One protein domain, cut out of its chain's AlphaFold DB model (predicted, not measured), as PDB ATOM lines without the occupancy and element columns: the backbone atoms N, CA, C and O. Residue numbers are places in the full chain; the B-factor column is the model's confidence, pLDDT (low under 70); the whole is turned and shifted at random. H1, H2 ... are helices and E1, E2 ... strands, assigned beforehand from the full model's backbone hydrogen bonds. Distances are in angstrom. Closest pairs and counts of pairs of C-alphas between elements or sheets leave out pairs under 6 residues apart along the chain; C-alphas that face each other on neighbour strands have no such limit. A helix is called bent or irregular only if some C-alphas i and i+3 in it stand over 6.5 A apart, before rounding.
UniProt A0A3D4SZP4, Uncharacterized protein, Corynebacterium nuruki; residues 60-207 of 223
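AT A GLANCE: This is residues 60 to 207 of the 223 residues of an uncharacterized protein of Corynebacterium nuruki (UniProt A0A3D4SZP4). The core is one twisted sheet of seven antiparallel strands, with helix H1 over part of one face and helix H2 over part of the other, both running along the strands; neither helix covers E2 and E3. Near one end of the long axis sits a small separate pair of strands, E1 and E9, just beyond the last residues of H2, and at the opposite end the loop of residues 129 to 134 sticks out. The printed part has 148 residues with two named helices and nine named strands, in the order E1 E2 E3 E4 H1 E5 E6 E7 E8 H2 E9; the large sheet runs E2 - E3 - E4 - E8 - E7 - E6 - E5. The class is mixed, helices and strands, and the whole is compact, with a radius of gyration of the C-alphas of 16.0 A and spans of 54 by 41 by 32 A.

HOW THE PARTS SIT: Start at E4, residues 94 to 101, and E8, residues 173 to 180, antiparallel neighbours within the sheet; look for N 97 and O 177, 3.0 A apart. On the other side of E4 comes E3, residues 83 to 89, with N 88 and O 96 2.8 A apart, and then the edge strand E2, residues 72 to 77, with N 74 and O 87 at 2.9 A. E2, E3 and E4 form a meander, each strand the antiparallel neighbour of the one before. A second meander holds E5, residues 138 to 145, E6, residues 148 to 155, E7, residues 160 to 165, and E8. There N 141 and O 152 of E5 and E6 are 2.9 A apart, N 164 and O 151 of E7 and E6 2.9 A, and N 165 and O 176 of E7 and E8 3.0 A; E5 is the other edge strand. With a helix on each face, the sheet makes three layers. H1, residues 109 to 125, is on one face at a height over the sheet of 8.5 A, over E7 and E6, at 0 degrees to E6 on the local plane; its closest C-alphas to E5 are those of Arg 123 and Val 140, 6.3 A. H2, residues 185 to 197, is on the opposite face at a height of 9.1 A, over E8 and E7, at 27 degrees to E8 on the local plane; its closest C-alphas to E8 are those of Ala 191 and Val 176, 6.8 A. H1 and H2 are apart. E1, residues 60 to 62, and E9, residues 199 to 202, are antiparallel neighbours, with N 62 and O 199 2.9 A apart. In H2 every O i to N i+4 pair is within hydrogen-bond range, in H1 11 of 13.

IN THESE COORDINATES: Find C-alpha 60 at (30.489, 3.426, 27.936), where E1 begins. E2 runs 16.1 A, E3 17.1 A and E4 22.3 A. H1 begins at C-alpha 109, (10.407, 12.886, 37.716), and runs 24.1 A; it is irregular, with C-alphas 112 and 115 7.4 A apart, and has a kink of 35 degrees near residue 116. E5 runs 21.3 A, E6 23.1 A, E7 13.6 A and E8 21.8 A. H2 runs 18.6 A, and the short E9 ends at C-alpha 202, (26.837, 6.382, 23.180).

THE WHOLE: The two C-alphas farthest apart are those of Ala 133 and Ser 204, 54.2 A. The printed part has no cut, and its one long link is H1 to E5, residues 126 to 137. Mean pLDDT of the printed part is 73.2; 50 residues are under 70, among them residues 75 to 85, 100 to 112 and 169 to 176.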
ATOM      1  N   GLY A  60      29.185   3.559  27.284       61.66
ATOM      2  CA  GLY A  60      30.489   3.426  27.936       61.66
ATOM      3  C   GLY A  60      30.788   4.626  28.827       61.66
ATOM      4  O   GLY A  60      30.328   5.728  28.546       61.66
ATOM      5  N   ALA A  61      31.599   4.447  29.870       61.59
ATOM      6  CA  ALA A  61      32.121   5.548  30.679       61.59
ATOM      7  C   ALA A  61      33.653   5.497  30.730       61.59
ATOM      8  O   ALA A  61      34.245   4.437  30.923       61.59
ATOM      9  N   ARG A  62      34.301   6.654  30.576       64.94
ATOM     10  CA  ARG A  62      35.746   6.834  30.780       64.94
ATOM     11  C   ARG A  62      35.964   7.893  31.843       64.94
ATOM     12  O   ARG A  62      35.358   8.951  31.763       64.94
ATOM     13  N   PHE A  63      36.864   7.649  32.785       68.62
ATOM     14  CA  PHE A  63      37.200   8.591  33.853       68.62
ATOM     15  C   PHE A  63      38.661   8.430  34.281       68.62
ATOM     16  O   PHE A  63      39.317   7.440  33.953       68.62
ATOM     17  N   CYS A  64      39.170   9.405  35.029       69.69
ATOM     18  CA  CYS A  64      40.468   9.338  35.686       69.69
ATOM     19  C   CYS A  64      40.266   9.175  37.191       69.69
ATOM     20  O   CYS A  64      39.521   9.937  37.805       69.69
ATOM     21  N   THR A  65      40.955   8.206  37.788       68.56
ATOM     22  CA  THR A  65      40.906   7.972  39.234       68.56
ATOM     23  C   THR A  65      42.242   8.275  39.901       68.56
ATOM     24  O   THR A  65      43.296   8.256  39.267       68.56
ATOM     25  N   ASP A  66      42.180   8.577  41.195       73.06
ATOM     26  CA  ASP A  66      43.354   8.767  42.039       73.06
ATOM     27  C   ASP A  66      44.065   7.410  42.232       73.06
ATOM     28  O   ASP A  66      43.389   6.430  42.567       73.06
ATOM     29  N   PRO A  67      45.399   7.314  42.046       71.81
ATOM     30  CA  PRO A  67      46.130   6.048  42.136       71.81
ATOM     31  C   PRO A  67      45.905   5.277  43.439       71.81
ATOM     32  O   PRO A  67      46.016   4.054  43.454       71.81
ATOM     33  N   ARG A  68      45.545   5.965  44.530       78.12
ATOM     34  CA  ARG A  68      45.253   5.313  45.811       78.12
ATOM     35  C   ARG A  68      44.040   4.381  45.775       78.12
ATOM     36  O   ARG A  68      43.934   3.553  46.669       78.12
ATOM     37  N   PHE A  69      43.156   4.509  44.781       74.06
ATOM     38  CA  PHE A  69      41.995   3.635  44.555       74.06
ATOM     39  C   PHE A  69      42.225   2.580  43.460       74.06
ATOM     40  O   PHE A  69      41.275   1.954  43.007       74.06
ATOM     41  N   LEU A  70      43.471   2.387  43.012       72.56
ATOM     42  CA  LEU A  70      43.843   1.329  42.064       72.56
ATOM     43  C   LEU A  70      44.331   0.055  42.762       72.56
ATOM     44  O   LEU A  70      44.924  -0.804  42.114       72.56
ATOM     45  N   ALA A  71      44.127  -0.061  44.079       69.44
ATOM     46  CA  ALA A  71      44.508  -1.267  44.806       69.44
ATOM     47  C   ALA A  71      43.686  -2.474  44.334       69.44
ATOM     48  O   ALA A  71      44.223  -3.574  44.241       69.44
ATOM     49  N   ASP A  72      42.414  -2.241  44.006       70.62
ATOM     50  CA  ASP A  72      41.545  -3.209  43.348       70.62
ATOM     51  C   ASP A  72      40.566  -2.486  42.412       70.62
ATOM     52  O   ASP A  72      40.070  -1.401  42.737       70.62
ATOM     53  N   VAL A  73      40.309  -3.080  41.247       71.00
ATOM     54  CA  VAL A  73      39.386  -2.568  40.231       71.00
ATOM     55  C   VAL A  73      38.547  -3.730  39.729       71.00
ATOM     56  O   VAL A  73      39.053  -4.643  39.080       71.00
ATOM     57  N   ALA A  74      37.250  -3.666  39.997       71.31
ATOM     58  CA  ALA A  74      36.292  -4.683  39.606       71.31
ATOM     59  C   ALA A  74      35.128  -4.071  38.822       71.31
ATOM     60  O   ALA A  74      34.795  -2.892  38.957       71.31
ATOM     61  N   LEU A  75      34.487  -4.905  38.011       67.44
ATOM     62  CA  LEU A  75      33.212  -4.597  37.375       67.44
ATOM     63  C   LEU A  75      32.134  -5.425  38.069       67.44
ATOM     64  O   LEU A  75      32.273  -6.642  38.182       67.44
ATOM     65  N   SER A  76      31.072  -4.773  38.532       64.88
ATOM     66  CA  SER A  76      29.861  -5.474  38.943       64.88
ATOM     67  C   SER A  76      28.976  -5.675  37.726       64.88
ATOM     68  O   SER A  76      28.841  -4.782  36.887       64.88
ATOM     69  N   VAL A  77      28.384  -6.859  37.641       55.88
ATOM     70  CA  VAL A  77      27.486  -7.261  36.564       55.88
ATOM     71  C   VAL A  77      26.133  -7.559  37.189       55.88
ATOM     72  O   VAL A  77      26.025  -8.459  38.025       55.88
ATOM     73  N   ALA A  78      25.108  -6.797  36.811       52.47
ATOM     74  CA  ALA A  78      23.740  -7.109  37.205       52.47
ATOM     75  C   ALA A  78      23.232  -8.369  36.490       52.47
ATOM     76  O   ALA A  78      23.797  -8.836  35.493       52.47
ATOM     77  N   VAL A  79      22.135  -8.929  37.008       44.94
ATOM     78  CA  VAL A  79      21.435 -10.069  36.401       44.94
ATOM     79  C   VAL A  79      21.107  -9.721  34.944       44.94
ATOM     80  O   VAL A  79      20.355  -8.787  34.689       44.94
ATOM     81  N   GLY A  80      21.724 -10.433  33.995       49.00
ATOM     82  CA  GLY A  80      21.658 -10.113  32.561       49.00
ATOM     83  C   GLY A  80      23.015  -9.960  31.864       49.00
ATOM     84  O   GLY A  80      23.055  -9.844  30.645       49.00
ATOM     85  N   GLY A  81      24.136 -10.003  32.597       42.88
ATOM     86  CA  GLY A  81      25.473 -10.142  31.994       42.88
ATOM     87  C   GLY A  81      26.111  -8.841  31.493       42.88
ATOM     88  O   GLY A  81      27.229  -8.875  30.982       42.88
ATOM     89  N   VAL A  82      25.445  -7.696  31.670       44.16
ATOM     90  CA  VAL A  82      25.982  -6.374  31.322       44.16
ATOM     91  C   VAL A  82      26.577  -5.722  32.576       44.16
ATOM     92  O   VAL A  82      25.865  -5.591  33.577       44.16
ATOM     93  N   PRO A  83      27.867  -5.332  32.571       50.38
ATOM     94  CA  PRO A  83      28.449  -4.589  33.680       50.38
ATOM     95  C   PRO A  83      27.758  -3.230  33.820       50.38
ATOM     96  O   PRO A  83      27.730  -2.451  32.869       50.38
ATOM     97  N   ASP A  84      27.204  -2.951  34.998       65.69
ATOM     98  CA  ASP A  84      26.427  -1.734  35.280       65.69
ATOM     99  C   ASP A  84      27.163  -0.758  36.214       65.69
ATOM    100  O   ASP A  84      26.798   0.417  36.322       65.69
ATOM    101  N   THR A  85      28.218  -1.242  36.876       69.06
ATOM    102  CA  THR A  85      28.911  -0.516  37.936       69.06
ATOM    103  C   THR A  85      30.405  -0.829  37.937       69.06
ATOM    104  O   THR A  85      30.810  -1.992  37.882       69.06
ATOM    105  N   VAL A  86      31.243   0.200  38.072       72.38
ATOM    106  CA  VAL A  86      32.684   0.047  38.321       72.38
ATOM    107  C   VAL A  86      32.966   0.213  39.807       72.38
ATOM    108  O   VAL A  86      32.547   1.202  40.404       72.38
ATOM    109  N   ILE A  87      33.704  -0.721  40.400       76.12
ATOM    110  CA  ILE A  87      34.121  -0.685  41.803       76.12
ATOM    111  C   ILE A  87      35.634  -0.474  41.858       76.12
ATOM    112  O   ILE A  87      36.397  -1.209  41.237       76.12
ATOM    113  N   LEU A  88      36.064   0.528  42.619       79.50
ATOM    114  CA  LEU A  88      37.459   0.876  42.872       79.50
ATOM    115  C   LEU A  88      37.708   0.798  44.376       79.50
ATOM    116  O   LEU A  88      36.913   1.330  45.149       79.50
ATOM    117  N   ALA A  89      38.804   0.190  44.815       78.19
ATOM    118  CA  ALA A  89      39.134   0.110  46.234       78.19
ATOM    119  C   ALA A  89      40.503   0.713  46.539       78.19
ATOM    120  O   ALA A  89      41.458   0.601  45.768       78.19
ATOM    121  N   SER A  90      40.600   1.343  47.706       78.00
ATOM    122  CA  SER A  90      41.872   1.779  48.273       78.00
ATOM    123  C   SER A  90      42.492   0.720  49.173       78.00
ATOM    124  O   SER A  90      41.794  -0.106  49.761       78.00
ATOM    125  N   THR A  91      43.809   0.802  49.369       73.69
ATOM    126  CA  THR A  91      44.528  -0.033  50.351       73.69
ATOM    127  C   THR A  91      44.052   0.193  51.789       73.69
ATOM    128  O   THR A  91      44.209  -0.683  52.632       73.69
ATOM    129  N   ALA A  92      43.440   1.348  52.064       78.38
ATOM    130  CA  ALA A  92      42.826   1.685  53.344       78.38
ATOM    131  C   ALA A  92      41.406   1.104  53.514       78.38
ATOM    132  O   ALA A  92      40.766   1.346  54.531       78.38
ATOM    133  N   GLY A  93      40.888   0.360  52.530       76.25
ATOM    134  CA  GLY A  93      39.582  -0.298  52.608       76.25
ATOM    135  C   GLY A  93      38.382   0.613  52.338       76.25
ATOM    136  O   GLY A  93      37.259   0.221  52.644       76.25
ATOM    137  N   VAL A  94      38.591   1.813  51.787       80.19
ATOM    138  CA  VAL A  94      37.509   2.640  51.220       80.19
ATOM    139  C   VAL A  94      37.226   2.178  49.795       80.19
ATOM    140  O   VAL A  94      38.161   2.067  48.997       80.19
ATOM    141  N   GLN A  95      35.954   1.955  49.480       82.06
ATOM    142  CA  GLN A  95      35.463   1.564  48.162       82.06
ATOM    143  C   GLN A  95      34.698   2.716  47.509       82.06
ATOM    144  O   GLN A  95      33.858   3.343  48.153       82.06
ATOM    145  N   LEU A  96      34.982   2.968  46.233       77.00
ATOM    146  CA  LEU A  96      34.231   3.846  45.344       77.00
ATOM    147  C   LEU A  96      33.485   2.985  44.330       77.00
ATOM    148  O   LEU A  96      34.103   2.283  43.539       77.00
ATOM    149  N   SER A  97      32.165   3.056  44.340       77.69
ATOM    150  CA  SER A  97      31.319   2.389  43.349       77.69
ATOM    151  C   SER A  97      30.696   3.434  42.438       77.69
ATOM    152  O   SER A  97      30.089   4.357  42.969       77.69
ATOM    153  N   VAL A  98      30.870   3.318  41.118       72.69
ATOM    154  CA  VAL A  98      30.359   4.240  40.090       72.69
ATOM    155  C   VAL A  98      29.354   3.514  39.208       72.69
ATOM    156  O   VAL A  98      29.738   2.626  38.450       72.69
ATOM    157  N   CYS A  99      28.090   3.918  39.263       71.06
ATOM    158  CA  CYS A  99      27.035   3.413  38.383       71.06
ATOM    159  C   CYS A  99      26.495   4.551  37.513       71.06
ATOM    160  O   CYS A  99      26.311   5.660  38.009       71.06
ATOM    161  N   VAL A 100      26.250   4.291  36.228       69.00
ATOM    162  CA  VAL A 100      25.631   5.249  35.303       69.00
ATOM    163  C   VAL A 100      24.171   4.858  35.125       69.00
ATOM    164  O   VAL A 100      23.863   3.919  34.395       69.00
ATOM    165  N   LEU A 101      23.259   5.571  35.788       63.47
ATOM    166  CA  LEU A 101      21.828   5.370  35.570       63.47
ATOM    167  C   LEU A 101      21.349   6.261  34.430       63.47
ATOM    168  O   LEU A 101      21.640   7.459  34.380       63.47
ATOM    169  N   ALA A 102      20.560   5.682  33.544       60.25
ATOM    170  CA  ALA A 102      19.887   6.423  32.503       60.25
ATOM    171  C   ALA A 102      18.473   6.776  32.925       60.25
ATOM    172  O   ALA A 102      17.762   5.965  33.518       60.25
ATOM    173  N   GLU A 103      18.066   7.986  32.570       54.16
ATOM    174  CA  GLU A 103      16.702   8.430  32.773       54.16
ATOM    175  C   GLU A 103      15.821   7.923  31.621       54.16
ATOM    176  O   GLU A 103      16.099   8.229  30.458       54.16
ATOM    177  N   PRO A 104      14.744   7.169  31.901       52.81
ATOM    178  CA  PRO A 104      13.800   6.781  30.864       52.81
ATOM    179  C   PRO A 104      13.230   8.027  30.171       52.81
ATOM    180  O   PRO A 104      12.831   8.997  30.824       52.81
ATOM    181  N   VAL A 105      13.160   8.005  28.838       49.69
ATOM    182  CA  VAL A 105      12.649   9.139  28.049       49.69
ATOM    183  C   VAL A 105      11.226   9.497  28.501       49.69
ATOM    184  O   VAL A 105      10.339   8.648  28.509       49.69
ATOM    185  N   GLY A 106      11.004  10.765  28.868       50.91
ATOM    186  CA  GLY A 106       9.700  11.274  29.316       50.91
ATOM    187  C   GLY A 106       9.429  11.144  30.821       50.91
ATOM    188  O   GLY A 106       8.378  11.587  31.284       50.91
ATOM    189  N   ALA A 107      10.372  10.605  31.597       53.78
ATOM    190  CA  ALA A 107      10.248  10.410  33.038       53.78
ATOM    191  C   ALA A 107      11.145  11.358  33.857       53.78
ATOM    192  O   ALA A 107      11.726  10.919  34.843       53.78
ATOM    193  N   GLN A 108      11.166  12.666  33.530       51.56
ATOM    194  CA  GLN A 108      11.911  13.734  34.252       51.56
ATOM    195  C   GLN A 108      11.687  13.783  35.783       51.56
ATOM    196  O   GLN A 108      12.342  14.526  36.512       51.56
ATOM    197  N   ARG A 109      10.710  13.024  36.291       49.81
ATOM    198  CA  ARG A 109      10.407  12.886  37.716       49.81
ATOM    199  C   ARG A 109      11.375  11.963  38.453       49.81
ATOM    200  O   ARG A 109      11.475  12.099  39.667       49.81
ATOM    201  N   TRP A 110      12.058  11.046  37.760       54.47
ATOM    202  CA  TRP A 110      12.925  10.060  38.409       54.47
ATOM    203  C   TRP A 110      14.112  10.725  39.096       54.47
ATOM    204  O   TRP A 110      14.319  10.485  40.280       54.47
ATOM    205  N   ALA A 111      14.835  11.621  38.416       56.94
ATOM    206  CA  ALA A 111      15.945  12.329  39.051       56.94
ATOM    207  C   ALA A 111      15.471  13.171  40.251       56.94
ATOM    208  O   ALA A 111      16.067  13.101  41.322       56.94
ATOM    209  N   GLY A 112      14.352  13.893  40.112       63.62
ATOM    210  CA  GLY A 112      13.884  14.858  41.113       63.62
ATOM    211  C   GLY A 112      13.499  14.280  42.483       63.62
ATOM    212  O   GLY A 112      13.583  15.003  43.474       63.62
ATOM    213  N   SER A 113      13.084  13.008  42.573       71.56
ATOM    214  CA  SER A 113      12.756  12.362  43.860       71.56
ATOM    215  C   SER A 113      13.791  11.340  44.331       71.56
ATOM    216  O   SER A 113      13.811  11.014  45.519       71.56
ATOM    217  N   LEU A 114      14.702  10.888  43.459       74.44
ATOM    218  CA  LEU A 114      15.616   9.776  43.736       74.44
ATOM    219  C   LEU A 114      16.475   9.986  44.989       74.44
ATOM    220  O   LEU A 114      16.695   9.039  45.750       74.44
ATOM    221  N   ALA A 115      16.939  11.213  45.244       77.44
ATOM    222  CA  ALA A 115      17.693  11.533  46.455       77.44
ATOM    223  C   ALA A 115      16.853  11.346  47.729       77.44
ATOM    224  O   ALA A 115      17.316  10.740  48.699       77.44
ATOM    225  N   THR A 116      15.606  11.819  47.712       83.94
ATOM    226  CA  THR A 116      14.674  11.716  48.843       83.94
ATOM    227  C   THR A 116      14.239  10.272  49.068       83.94
ATOM    228  O   THR A 116      14.290   9.798  50.204       83.94
ATOM    229  N   ASP A 117      13.900   9.553  47.998       81.56
ATOM    230  CA  ASP A 117      13.480   8.151  48.046       81.56
ATOM    231  C   ASP A 117      14.622   7.252  48.538       81.56
ATOM    232  O   ASP A 117      14.436   6.432  49.440       81.56
ATOM    233  N   THR A 118      15.847   7.474  48.039       79.19
ATOM    234  CA  THR A 118      17.035   6.762  48.536       79.19
ATOM    235  C   THR A 118      17.276   7.072  50.015       79.19
ATOM    236  O   THR A 118      17.563   6.168  50.797       79.19
ATOM    237  N   ALA A 119      17.164   8.339  50.426       84.31
ATOM    238  CA  ALA A 119      17.371   8.713  51.820       84.31
ATOM    239  C   ALA A 119      16.315   8.092  52.742       84.31
ATOM    240  O   ALA A 119      16.652   7.661  53.842       84.31
ATOM    241  N   ALA A 120      15.056   8.016  52.304       85.75
ATOM    242  CA  ALA A 120      13.993   7.333  53.032       85.75
ATOM    243  C   ALA A 120      14.284   5.831  53.171       85.75
ATOM    244  O   ALA A 120      14.243   5.312  54.285       85.75
ATOM    245  N   ALA A 121      14.666   5.160  52.079       82.38
ATOM    246  CA  ALA A 121      15.034   3.746  52.102       82.38
ATOM    247  C   ALA A 121      16.205   3.467  53.062       82.38
ATOM    248  O   ALA A 121      16.108   2.588  53.915       82.38
ATOM    249  N   LEU A 122      17.275   4.269  52.993       80.69
ATOM    250  CA  LEU A 122      18.431   4.135  53.885       80.69
ATOM    251  C   LEU A 122      18.067   4.370  55.353       80.69
ATOM    252  O   LEU A 122      18.552   3.648  56.220       80.69
ATOM    253  N   ARG A 123      17.205   5.351  55.655       86.12
ATOM    254  CA  ARG A 123      16.731   5.579  57.031       86.12
ATOM    255  C   ARG A 123      16.008   4.357  57.578       86.12
ATOM    256  O   ARG A 123      16.274   3.983  58.714       86.12
ATOM    257  N   THR A 124      15.160   3.719  56.775       84.06
ATOM    258  CA  THR A 124      14.480   2.478  57.163       84.06
ATOM    259  C   THR A 124      15.481   1.361  57.460       84.06
ATOM    260  O   THR A 124      15.329   0.666  58.456       84.06
ATOM    261  N   SER A 125      16.545   1.227  56.662       80.62
ATOM    262  CA  SER A 125      17.595   0.221  56.890       80.62
ATOM    263  C   SER A 125      18.457   0.472  58.133       80.62
ATOM    264  O   SER A 125      19.100  -0.454  58.624       80.62
ATOM    265  N   LEU A 126      18.507   1.707  58.640       80.88
ATOM    266  CA  LEU A 126      19.246   2.057  59.860       80.88
ATOM    267  C   LEU A 126      18.445   1.818  61.145       80.88
ATOM    268  O   LEU A 126      19.009   1.921  62.237       80.88
ATOM    269  N   VAL A 127      17.152   1.520  61.032       80.56
ATOM    270  CA  VAL A 127      16.320   1.097  62.159       80.56
ATOM    271  C   VAL A 127      16.427  -0.417  62.285       80.56
ATOM    272  O   VAL A 127      16.327  -1.136  61.293       80.56
ATOM    273  N   ASP A 128      16.648  -0.910  63.503       72.94
ATOM    274  CA  ASP A 128      16.587  -2.345  63.754       72.94
ATOM    275  C   ASP A 128      15.122  -2.807  63.670       72.94
ATOM    276  O   ASP A 128      14.302  -2.345  64.467       72.94
ATOM    277  N   PRO A 129      14.753  -3.704  62.737       68.94
ATOM    278  CA  PRO A 129      13.379  -4.184  62.647       68.94
ATOM    279  C   PRO A 129      12.954  -4.996  63.880       68.94
ATOM    280  O   PRO A 129      11.757  -5.114  64.133       68.94
ATOM    281  N   ALA A 130      13.906  -5.552  64.640       75.00
ATOM    282  CA  ALA A 130      13.629  -6.311  65.855       75.00
ATOM    283  C   ALA A 130      13.434  -5.416  67.089       75.00
ATOM    284  O   ALA A 130      12.765  -5.830  68.034       75.00
ATOM    285  N   ASP A 131      13.988  -4.200  67.078       67.44
ATOM    286  CA  ASP A 131      13.852  -3.242  68.175       67.44
ATOM    287  C   ASP A 131      13.848  -1.789  67.660       67.44
ATOM    288  O   ASP A 131      14.867  -1.095  67.703       67.44
ATOM    289  N   PRO A 132      12.693  -1.293  67.181       63.41
ATOM    290  CA  PRO A 132      12.567   0.074  66.685       63.41
ATOM    291  C   PRO A 132      12.603   1.131  67.803       63.41
ATOM    292  O   PRO A 132      12.611   2.327  67.504       63.41
ATOM    293  N   ALA A 133      12.582   0.721  69.081       65.12
ATOM    294  CA  ALA A 133      12.663   1.628  70.225       65.12
ATOM    295  C   ALA A 133      14.115   2.023  70.538       65.12
ATOM    296  O   ALA A 133      14.364   3.121  71.045       65.12
ATOM    297  N   VAL A 134      15.078   1.167  70.186       63.00
ATOM    298  CA  VAL A 134      16.488   1.545  70.097       63.00
ATOM    299  C   VAL A 134      16.618   2.445  68.871       63.00
ATOM    300  O   VAL A 134      16.480   1.999  67.736       63.00
ATOM    301  N   GLY A 135      16.800   3.748  69.107       61.50
ATOM    302  CA  GLY A 135      16.856   4.762  68.052       61.50
ATOM    303  C   GLY A 135      17.811   4.409  66.904       61.50
ATOM    304  O   GLY A 135      18.682   3.549  67.034       61.50
ATOM    305  N   ALA A 136      17.645   5.087  65.764       73.12
ATOM    306  CA  ALA A 136      18.374   4.776  64.535       73.12
ATOM    307  C   ALA A 136      19.883   4.579  64.778       73.12
ATOM    308  O   ALA A 136      20.534   5.401  65.425       73.12
ATOM    309  N   ARG A 137      20.458   3.524  64.184       81.19
ATOM    310  CA  ARG A 137      21.892   3.168  64.275       81.19
ATOM    311  C   ARG A 137      22.824   4.200  63.618       81.19
ATOM    312  O   ARG A 137      24.035   3.997  63.534       81.19
ATOM    313  N   GLY A 138      22.256   5.297  63.131       85.69
ATOM    314  CA  GLY A 138      22.923   6.360  62.414       85.69
ATOM    315  C   GLY A 138      21.949   7.438  61.951       85.69
ATOM    316  O   GLY A 138      20.767   7.442  62.291       85.69
ATOM    317  N   THR A 139      22.451   8.358  61.135       89.12
ATOM    318  CA  THR A 139      21.674   9.450  60.541       89.12
ATOM    319  C   THR A 139      21.912   9.519  59.039       89.12
ATOM    320  O   THR A 139      23.001   9.213  58.561       89.12
ATOM    321  N   VAL A 140      20.890   9.948  58.293       90.50
ATOM    322  CA  VAL A 140      20.976  10.212  56.848       90.50
ATOM    323  C   VAL A 140      20.608  11.663  56.594       90.50
ATOM    324  O   VAL A 140      19.477  12.084  56.871       90.50
ATOM    325  N   THR A 141      21.553  12.417  56.045       92.00
ATOM    326  CA  THR A 141      21.409  13.849  55.758       92.00
ATOM    327  C   THR A 141      21.609  14.128  54.275       92.00
ATOM    328  O   THR A 141      22.363  13.423  53.607       92.00
ATOM    329  N   LEU A 142      20.895  15.133  53.768       91.38
ATOM    330  CA  LEU A 142      20.990  15.601  52.388       91.38
ATOM    331  C   LEU A 142      21.804  16.890  52.358       91.38
ATOM    332  O   LEU A 142      21.545  17.788  53.159       91.38
ATOM    333  N   HIS A 143      22.752  16.983  51.432       89.12
ATOM    334  CA  HIS A 143      23.598  18.160  51.248       89.12
ATOM    335  C   HIS A 143      23.599  18.574  49.778       89.12
ATOM    336  O   HIS A 143      23.690  17.703  48.916       89.12
ATOM    337  N   PRO A 144      23.516  19.871  49.451       87.25
ATOM    338  CA  PRO A 144      23.724  20.317  48.080       87.25
ATOM    339  C   PRO A 144      25.187  20.092  47.671       87.25
ATOM    340  O   PRO A 144      26.102  20.428  48.425       87.25
ATOM    341  N   GLY A 145      25.401  19.559  46.469       83.44
ATOM    342  CA  GLY A 145      26.723  19.291  45.906       83.44
ATOM    343  C   GLY A 145      26.844  19.726  44.439       83.44
ATOM    344  O   GLY A 145      25.843  20.009  43.775       83.44
ATOM    345  N   PRO A 146      28.071  19.771  43.889       79.75
ATOM    346  CA  PRO A 146      28.332  20.247  42.524       79.75
ATOM    347  C   PRO A 146      27.752  19.342  41.425       79.75
ATOM    348  O   PRO A 146      27.669  19.749  40.268       79.75
ATOM    349  N   PHE A 147      27.356  18.119  41.779       76.25
ATOM    350  CA  PHE A 147      26.771  17.136  40.866       76.25
ATOM    351  C   PHE A 147      25.305  16.828  41.197       76.25
ATOM    352  O   PHE A 147      24.780  15.834  40.711       76.25
ATOM    353  N   GLY A 148      24.655  17.658  42.016       79.50
ATOM    354  CA  GLY A 148      23.339  17.396  42.603       79.50
ATOM    355  C   GLY A 148      23.434  17.115  44.102       79.50
ATOM    356  O   GLY A 148      24.486  17.287  44.721       79.50
ATOM    357  N   THR A 149      22.327  16.687  44.691       84.31
ATOM    358  CA  THR A 149      22.208  16.330  46.102       84.31
ATOM    359  C   THR A 149      23.119  15.154  46.453       84.31
ATOM    360  O   THR A 149      23.172  14.130  45.765       84.31
ATOM    361  N   GLU A 150      23.818  15.290  47.572       88.00
ATOM    362  CA  GLU A 150      24.626  14.261  48.207       88.00
ATOM    363  C   GLU A 150      23.904  13.692  49.431       88.00
ATOM    364  O   GLU A 150      23.361  14.436  50.249       88.00
ATOM    365  N   LEU A 151      23.941  12.371  49.597       88.25
ATOM    366  CA  LEU A 151      23.457  11.695  50.800       88.25
ATOM    367  C   LEU A 151      24.647  11.334  51.674       88.25
ATOM    368  O   LEU A 151      25.548  10.625  51.232       88.25
ATOM    369  N   HIS A 152      24.639  11.804  52.917       90.88
ATOM    370  CA  HIS A 152      25.671  11.510  53.907       90.88
ATOM    371  C   HIS A 152      25.064  10.641  55.003       90.88
ATOM    372  O   HIS A 152      24.130  11.070  55.690       90.88
ATOM    373  N   VAL A 153      25.608   9.437  55.168       88.25
ATOM    374  CA  VAL A 153      25.221   8.501  56.223       88.25
ATOM    375  C   VAL A 153      26.289   8.501  57.298       88.25
ATOM    376  O   VAL A 153      27.456   8.207  57.027       88.25
ATOM    377  N   ARG A 154      25.885   8.822  58.525       88.56
ATOM    378  CA  ARG A 154      26.753   8.759  59.701       88.56
ATOM    379  C   ARG A 154      26.286   7.665  60.639       88.56
ATOM    380  O   ARG A 154      25.081   7.482  60.774       88.56
ATOM    381  N   ASP A 155      27.208   6.967  61.285       86.06
ATOM    382  CA  ASP A 155      26.865   6.031  62.359       86.06
ATOM    383  C   ASP A 155      26.410   6.764  63.636       86.06
ATOM    384  O   ASP A 155      26.383   7.997  63.701       86.06
ATOM    385  N   ALA A 156      26.043   6.000  64.666       82.50
ATOM    386  CA  ALA A 156      25.635   6.531  65.965       82.50
ATOM    387  C   ALA A 156      26.727   7.366  66.668       82.50
ATOM    388  O   ALA A 156      26.401   8.221  67.491       82.50
ATOM    389  N   ALA A 157      28.007   7.161  66.337       83.50
ATOM    390  CA  ALA A 157      29.123   7.958  66.849       83.50
ATOM    391  C   ALA A 157      29.346   9.257  66.046       83.50
ATOM    392  O   ALA A 157      30.218  10.055  66.385       83.50
ATOM    393  N   GLY A 158      28.561   9.493  64.988       82.00
ATOM    394  CA  GLY A 158      28.666  10.660  64.116       82.00
ATOM    395  C   GLY A 158      29.731  10.530  63.024       82.00
ATOM    396  O   GLY A 158      29.967  11.492  62.282       82.00
ATOM    397  N   THR A 159      30.354   9.361  62.877       84.31
ATOM    398  CA  THR A 159      31.379   9.105  61.859       84.31
ATOM    399  C   THR A 159      30.726   8.931  60.500       84.31
ATOM    400  O   THR A 159      29.731   8.225  60.380       84.31
ATOM    401  N   LEU A 160      31.270   9.572  59.464       82.44
ATOM    402  CA  LEU A 160      30.767   9.439  58.098       82.44
ATOM    403  C   LEU A 160      31.146   8.062  57.542       82.44
ATOM    404  O   LEU A 160      32.325   7.752  57.420       82.44
ATOM    405  N   GLN A 161      30.143   7.247  57.226       81.50
ATOM    406  CA  GLN A 161      30.315   5.863  56.771       81.50
ATOM    407  C   GLN A 161      30.002   5.704  55.287       81.50
ATOM    408  O   GLN A 161      30.598   4.866  54.615       81.50
ATOM    409  N   LEU A 162      29.058   6.502  54.775       77.00
ATOM    410  CA  LEU A 162      28.679   6.455  53.372       77.00
ATOM    411  C   LEU A 162      28.402   7.841  52.805       77.00
ATOM    412  O   LEU A 162      27.723   8.659  53.430       77.00
ATOM    413  N   VAL A 163      28.894   8.074  51.589       77.94
ATOM    414  CA  VAL A 163      28.528   9.239  50.778       77.94
ATOM    415  C   VAL A 163      28.033   8.763  49.423       77.94
ATOM    416  O   VAL A 163      28.784   8.098  48.713       77.94
ATOM    417  N   LYS A 164      26.796   9.122  49.065       80.88
ATOM    418  CA  LYS A 164      26.239   8.971  47.712       80.88
ATOM    419  C   LYS A 164      26.208  10.343  47.040       80.88
ATOM    420  O   LYS A 164      25.520  11.233  47.529       80.88
ATOM    421  N   ILE A 165      26.950  10.515  45.947       80.56
ATOM    422  CA  ILE A 165      27.085  11.795  45.231       80.56
ATOM    423  C   ILE A 165      26.203  11.801  43.980       80.56
ATOM    424  O   ILE A 165      26.144  10.799  43.272       80.56
ATOM    425  N   GLY A 166      25.548  12.936  43.712       72.19
ATOM    426  CA  GLY A 166      24.791  13.176  42.480       72.19
ATOM    427  C   GLY A 166      23.465  12.426  42.403       72.19
ATOM    428  O   GLY A 166      23.070  11.970  41.335       72.19
ATOM    429  N   ALA A 167      22.782  12.278  43.539       72.06
ATOM    430  CA  ALA A 167      21.601  11.431  43.667       72.06
ATOM    431  C   ALA A 167      20.382  11.892  42.852       72.06
ATOM    432  O   ALA A 167      19.522  11.067  42.570       72.06
ATOM    433  N   ASP A 168      20.315  13.168  42.484       74.31
ATOM    434  CA  ASP A 168      19.277  13.797  41.655       74.31
ATOM    435  C   ASP A 168      19.884  14.698  40.555       74.31
ATOM    436  O   ASP A 168      19.226  15.588  40.018       74.31
ATOM    437  N   GLY A 169      21.171  14.503  40.242       63.81
ATOM    438  CA  GLY A 169      21.912  15.358  39.319       63.81
ATOM    439  C   GLY A 169      21.418  15.267  37.870       63.81
ATOM    440  O   GLY A 169      20.940  14.215  37.449       63.81
ATOM    441  N   PRO A 170      21.623  16.319  37.051       54.62
ATOM    442  CA  PRO A 170      21.143  16.379  35.664       54.62
ATOM    443  C   PRO A 170      21.872  15.420  34.713       54.62
ATOM    444  O   PRO A 170      21.666  15.469  33.505       54.62
ATOM    445  N   ARG A 171      22.806  14.617  35.231       56.41
ATOM    446  CA  ARG A 171      23.965  14.220  34.457       56.41
ATOM    447  C   ARG A 171      23.874  12.930  33.696       56.41
ATOM    448  O   ARG A 171      24.867  12.734  33.058       56.41
ATOM    449  N   TRP A 172      22.788  12.149  33.691       55.12
ATOM    450  CA  TRP A 172      22.821  10.691  33.945       55.12
ATOM    451  C   TRP A 172      23.263  10.445  35.387       55.12
ATOM    452  O   TRP A 172      24.214  11.068  35.862       55.12
ATOM    453  N   THR A 173      22.528   9.628  36.146       54.31
ATOM    454  CA  THR A 173      22.768   9.520  37.590       54.31
ATOM    455  C   THR A 173      24.015   8.676  37.809       54.31
ATOM    456  O   THR A 173      23.957   7.461  37.972       54.31
ATOM    457  N   ALA A 174      25.154   9.353  37.751       59.25
ATOM    458  CA  ALA A 174      26.466   8.881  38.124       59.25
ATOM    459  C   ALA A 174      26.500   8.691  39.638       59.25
ATOM    460  O   ALA A 174      26.871   9.594  40.389       59.25
ATOM    461  N   LEU A 175      26.056   7.536  40.108       66.19
ATOM    462  CA  LEU A 175      26.049   7.247  41.525       66.19
ATOM    463  C   LEU A 175      27.462   6.880  41.958       66.19
ATOM    464  O   LEU A 175      27.905   5.779  41.654       66.19
ATOM    465  N   VAL A 176      28.131   7.774  42.698       66.69
ATOM    466  CA  VAL A 176      29.359   7.419  43.422       66.69
ATOM    467  C   VAL A 176      29.051   7.139  44.876       66.69
ATOM    468  O   VAL A 176      28.624   8.044  45.592       66.69
ATOM    469  N   THR A 177      29.281   5.899  45.302       73.50
ATOM    470  CA  THR A 177      29.180   5.496  46.708       73.50
ATOM    471  C   THR A 177      30.576   5.341  47.293       73.50
ATOM    472  O   THR A 177      31.332   4.501  46.816       73.50
ATOM    473  N   CYS A 178      30.903   6.132  48.316       73.50
ATOM    474  CA  CYS A 178      32.083   5.926  49.161       73.50
ATOM    475  C   CYS A 178      31.657   5.111  50.380       73.50
ATOM    476  O   CYS A 178      30.779   5.586  51.093       73.50
ATOM    477  N   ALA A 179      32.232   3.936  50.630       74.12
ATOM    478  CA  ALA A 179      31.883   3.109  51.791       74.12
ATOM    479  C   ALA A 179      33.090   2.327  52.334       74.12
ATOM    480  O   ALA A 179      34.074   2.133  51.617       74.12
ATOM    481  N   GLY A 180      33.010   1.873  53.589       74.44
ATOM    482  CA  GLY A 180      34.047   1.074  54.250       74.44
ATOM    483  C   GLY A 180      34.522   1.716  55.551       74.44
ATOM    484  O   GLY A 180      33.710   2.070  56.399       74.44
ATOM    485  N   HIS A 181      35.839   1.854  55.714       80.38
ATOM    486  CA  HIS A 181      36.431   2.634  56.809       80.38
ATOM    487  C   HIS A 181      35.876   4.074  56.843       80.38
ATOM    488  O   HIS A 181      35.358   4.538  55.824       80.38
ATOM    489  N   PRO A 182      36.014   4.802  57.974       85.31
ATOM    490  CA  PRO A 182      35.544   6.180  58.099       85.31
ATOM    491  C   PRO A 182      35.885   7.038  56.876       85.31
ATOM    492  O   PRO A 182      37.057   7.278  56.583       85.31
ATOM    493  N   VAL A 183      34.852   7.496  56.167       84.00
ATOM    494  CA  VAL A 183      34.996   8.263  54.928       84.00
ATOM    495  C   VAL A 183      35.535   9.648  55.261       84.00
ATOM    496  O   VAL A 183      34.932  10.411  56.022       84.00
ATOM    497  N   THR A 184      36.675   9.994  54.670       89.00
ATOM    498  CA  THR A 184      37.349  11.272  54.900       89.00
ATOM    499  C   THR A 184      36.961  12.324  53.859       89.00
ATOM    500  O   THR A 184      36.424  12.022  52.790       89.00
ATOM    501  N   ALA A 185      37.292  13.591  54.133       87.94
ATOM    502  CA  ALA A 185      37.145  14.667  53.152       87.94
ATOM    503  C   ALA A 185      37.950  14.389  51.867       87.94
ATOM    504  O   ALA A 185      37.457  14.642  50.771       87.94
ATOM    505  N   ALA A 186      39.139  13.791  51.992       86.88
ATOM    506  CA  ALA A 186      39.970  13.442  50.844       86.88
ATOM    507  C   ALA A 186      39.301  12.394  49.935       86.88
ATOM    508  O   ALA A 186      39.452  12.455  48.713       86.88
ATOM    509  N   ASP A 187      38.561  11.440  50.511       85.69
ATOM    510  CA  ASP A 187      37.802  10.415  49.772       85.69
ATOM    511  C   ASP A 187      36.676  11.039  48.966       85.69
ATOM    512  O   ASP A 187      36.564  10.786  47.766       85.69
ATOM    513  N   ARG A 188      35.931  11.955  49.586       85.94
ATOM    514  CA  ARG A 188      34.907  12.730  48.891       85.94
ATOM    515  C   ARG A 188      35.498  13.595  47.773       85.94
ATOM    516  O   ARG A 188      34.980  13.594  46.660       85.94
ATOM    517  N   ASP A 189      36.608  14.288  48.023       86.88
ATOM    518  CA  ASP A 189      37.259  15.122  47.007       86.88
ATOM    519  C   ASP A 189      37.773  14.287  45.827       86.88
ATOM    520  O   ASP A 189      37.695  14.717  44.675       86.88
ATOM    521  N   ALA A 190      38.274  13.078  46.086       81.56
ATOM    522  CA  ALA A 190      38.660  12.145  45.034       81.56
ATOM    523  C   ALA A 190      37.449  11.669  44.218       81.56
ATOM    524  O   ALA A 190      37.532  11.641  42.992       81.56
ATOM    525  N   ALA A 191      36.314  11.382  44.863       81.44
ATOM    526  CA  ALA A 191      35.069  11.042  44.177       81.44
ATOM    527  C   ALA A 191      34.544  12.201  43.305       81.44
ATOM    528  O   ALA A 191      34.119  11.985  42.170       81.44
ATOM    529  N   HIS A 192      34.645  13.451  43.769       83.44
ATOM    530  CA  HIS A 192      34.320  14.618  42.945       83.44
ATOM    531  C   HIS A 192      35.252  14.770  41.742       83.44
ATOM    532  O   HIS A 192      34.782  15.053  40.639       83.44
ATOM    533  N   ARG A 193      36.565  14.563  41.925       80.50
ATOM    534  CA  ARG A 193      37.527  14.577  40.812       80.50
ATOM    535  C   ARG A 193      37.213  13.481  39.797       80.50
ATOM    536  O   ARG A 193      37.166  13.772  38.603       80.50
ATOM    537  N   LEU A 194      36.911  12.271  40.263       77.50
ATOM    538  CA  LEU A 194      36.493  11.146  39.427       77.50
ATOM    539  C   LEU A 194      35.305  11.538  38.539       77.50
ATOM    540  O   LEU A 194      35.416  11.504  37.314       77.50
ATOM    541  N   LEU A 195      34.220  12.026  39.151       77.25
ATOM    542  CA  LEU A 195      33.023  12.495  38.445       77.25
ATOM    543  C   LEU A 195      33.315  13.639  37.468       77.25
ATOM    544  O   LEU A 195      32.759  13.668  36.372       77.25
ATOM    545  N   SER A 196      34.196  14.573  37.832       78.69
ATOM    546  CA  SER A 196      34.540  15.717  36.977       78.69
ATOM    547  C   SER A 196      35.272  15.328  35.690       78.69
ATOM    548  O   SER A 196      35.180  16.044  34.698       78.69
ATOM    549  N   THR A 197      35.981  14.195  35.702       76.50
ATOM    550  CA  THR A 197      36.711  13.666  34.538       76.50
ATOM    551  C   THR A 197      35.907  12.638  33.752       76.50
ATOM    552  O   THR A 197      36.367  12.167  32.711       76.50
ATOM    553  N   MET A 198      34.724  12.266  34.247       75.06
ATOM    554  CA  MET A 198      33.930  11.234  33.615       75.06
ATOM    555  C   MET A 198      33.297  11.742  32.319       75.06
ATOM    556  O   MET A 198      32.611  12.759  32.288       75.06
ATOM    557  N   THR A 199      33.523  10.987  31.251       72.00
ATOM    558  CA  THR A 199      32.892  11.150  29.945       72.00
ATOM    559  C   THR A 199      32.063   9.908  29.670       72.00
ATOM    560  O   THR A 199      32.592   8.796  29.737       72.00
ATOM    561  N   VAL A 200      30.782  10.092  29.362       71.50
ATOM    562  CA  VAL A 200      29.897   9.003  28.939       71.50
ATOM    563  C   VAL A 200      29.743   9.036  27.433       71.50
ATOM    564  O   VAL A 200      29.666  10.102  26.830       71.50
ATOM    565  N   PHE A 201      29.731   7.856  26.835       67.62
ATOM    566  CA  PHE A 201      29.664   7.648  25.402       67.62
ATOM    567  C   PHE A 201      28.389   6.897  25.046       67.62
ATOM    568  O   PHE A 201      27.944   6.039  25.804       67.62
ATOM    569  N   ARG A 202      27.841   7.192  23.870       68.50
ATOM    570  CA  ARG A 202      26.837   6.382  23.180       68.50
ATOM    571  C   ARG A 202      27.447   5.940  21.857       68.50
ATOM    572  O   ARG A 202      27.750   6.780  21.007       68.50
ATOM    573  N   GLY A 203      27.714   4.643  21.723       67.44
ATOM    574  CA  GLY A 203      28.582   4.160  20.650       67.44
ATOM    575  C   GLY A 203      29.970   4.802  20.768       67.44
ATOM    576  O   GLY A 203      30.628   4.679  21.797       67.44
ATOM    577  N   SER A 204      30.411   5.522  19.734       66.69
ATOM    578  CA  SER A 204      31.695   6.242  19.727       66.69
ATOM    579  C   SER A 204      31.594   7.729  20.094       66.69
ATOM    580  O   SER A 204      32.624   8.392  20.234       66.69
ATOM    581  N   ALA A 205      30.384   8.272  20.260       68.31
ATOM    582  CA  ALA A 205      30.172   9.695  20.505       68.31
ATOM    583  C   ALA A 205      30.089  10.000  22.004       68.31
ATOM    584  O   ALA A 205      29.305   9.383  22.724       68.31
ATOM    585  N   ALA A 206      30.866  10.981  22.470       72.94
ATOM    586  CA  ALA A 206      30.725  11.514  23.821       72.94
ATOM    587  C   ALA A 206      29.384  12.251  23.952       72.94
ATOM    588  O   ALA A 206      29.041  13.089  23.114       72.94
ATOM    589  N   LEU A 207      28.635  11.944  25.005       70.19
ATOM    590  CA  LEU A 207      27.381  12.609  25.313       70.19
ATOM    591  C   LEU A 207      27.634  13.927  26.056       70.19
ATOM    592  O   LEU A 207      28.467  13.969  26.967       70.19
TER     593      LEU A 207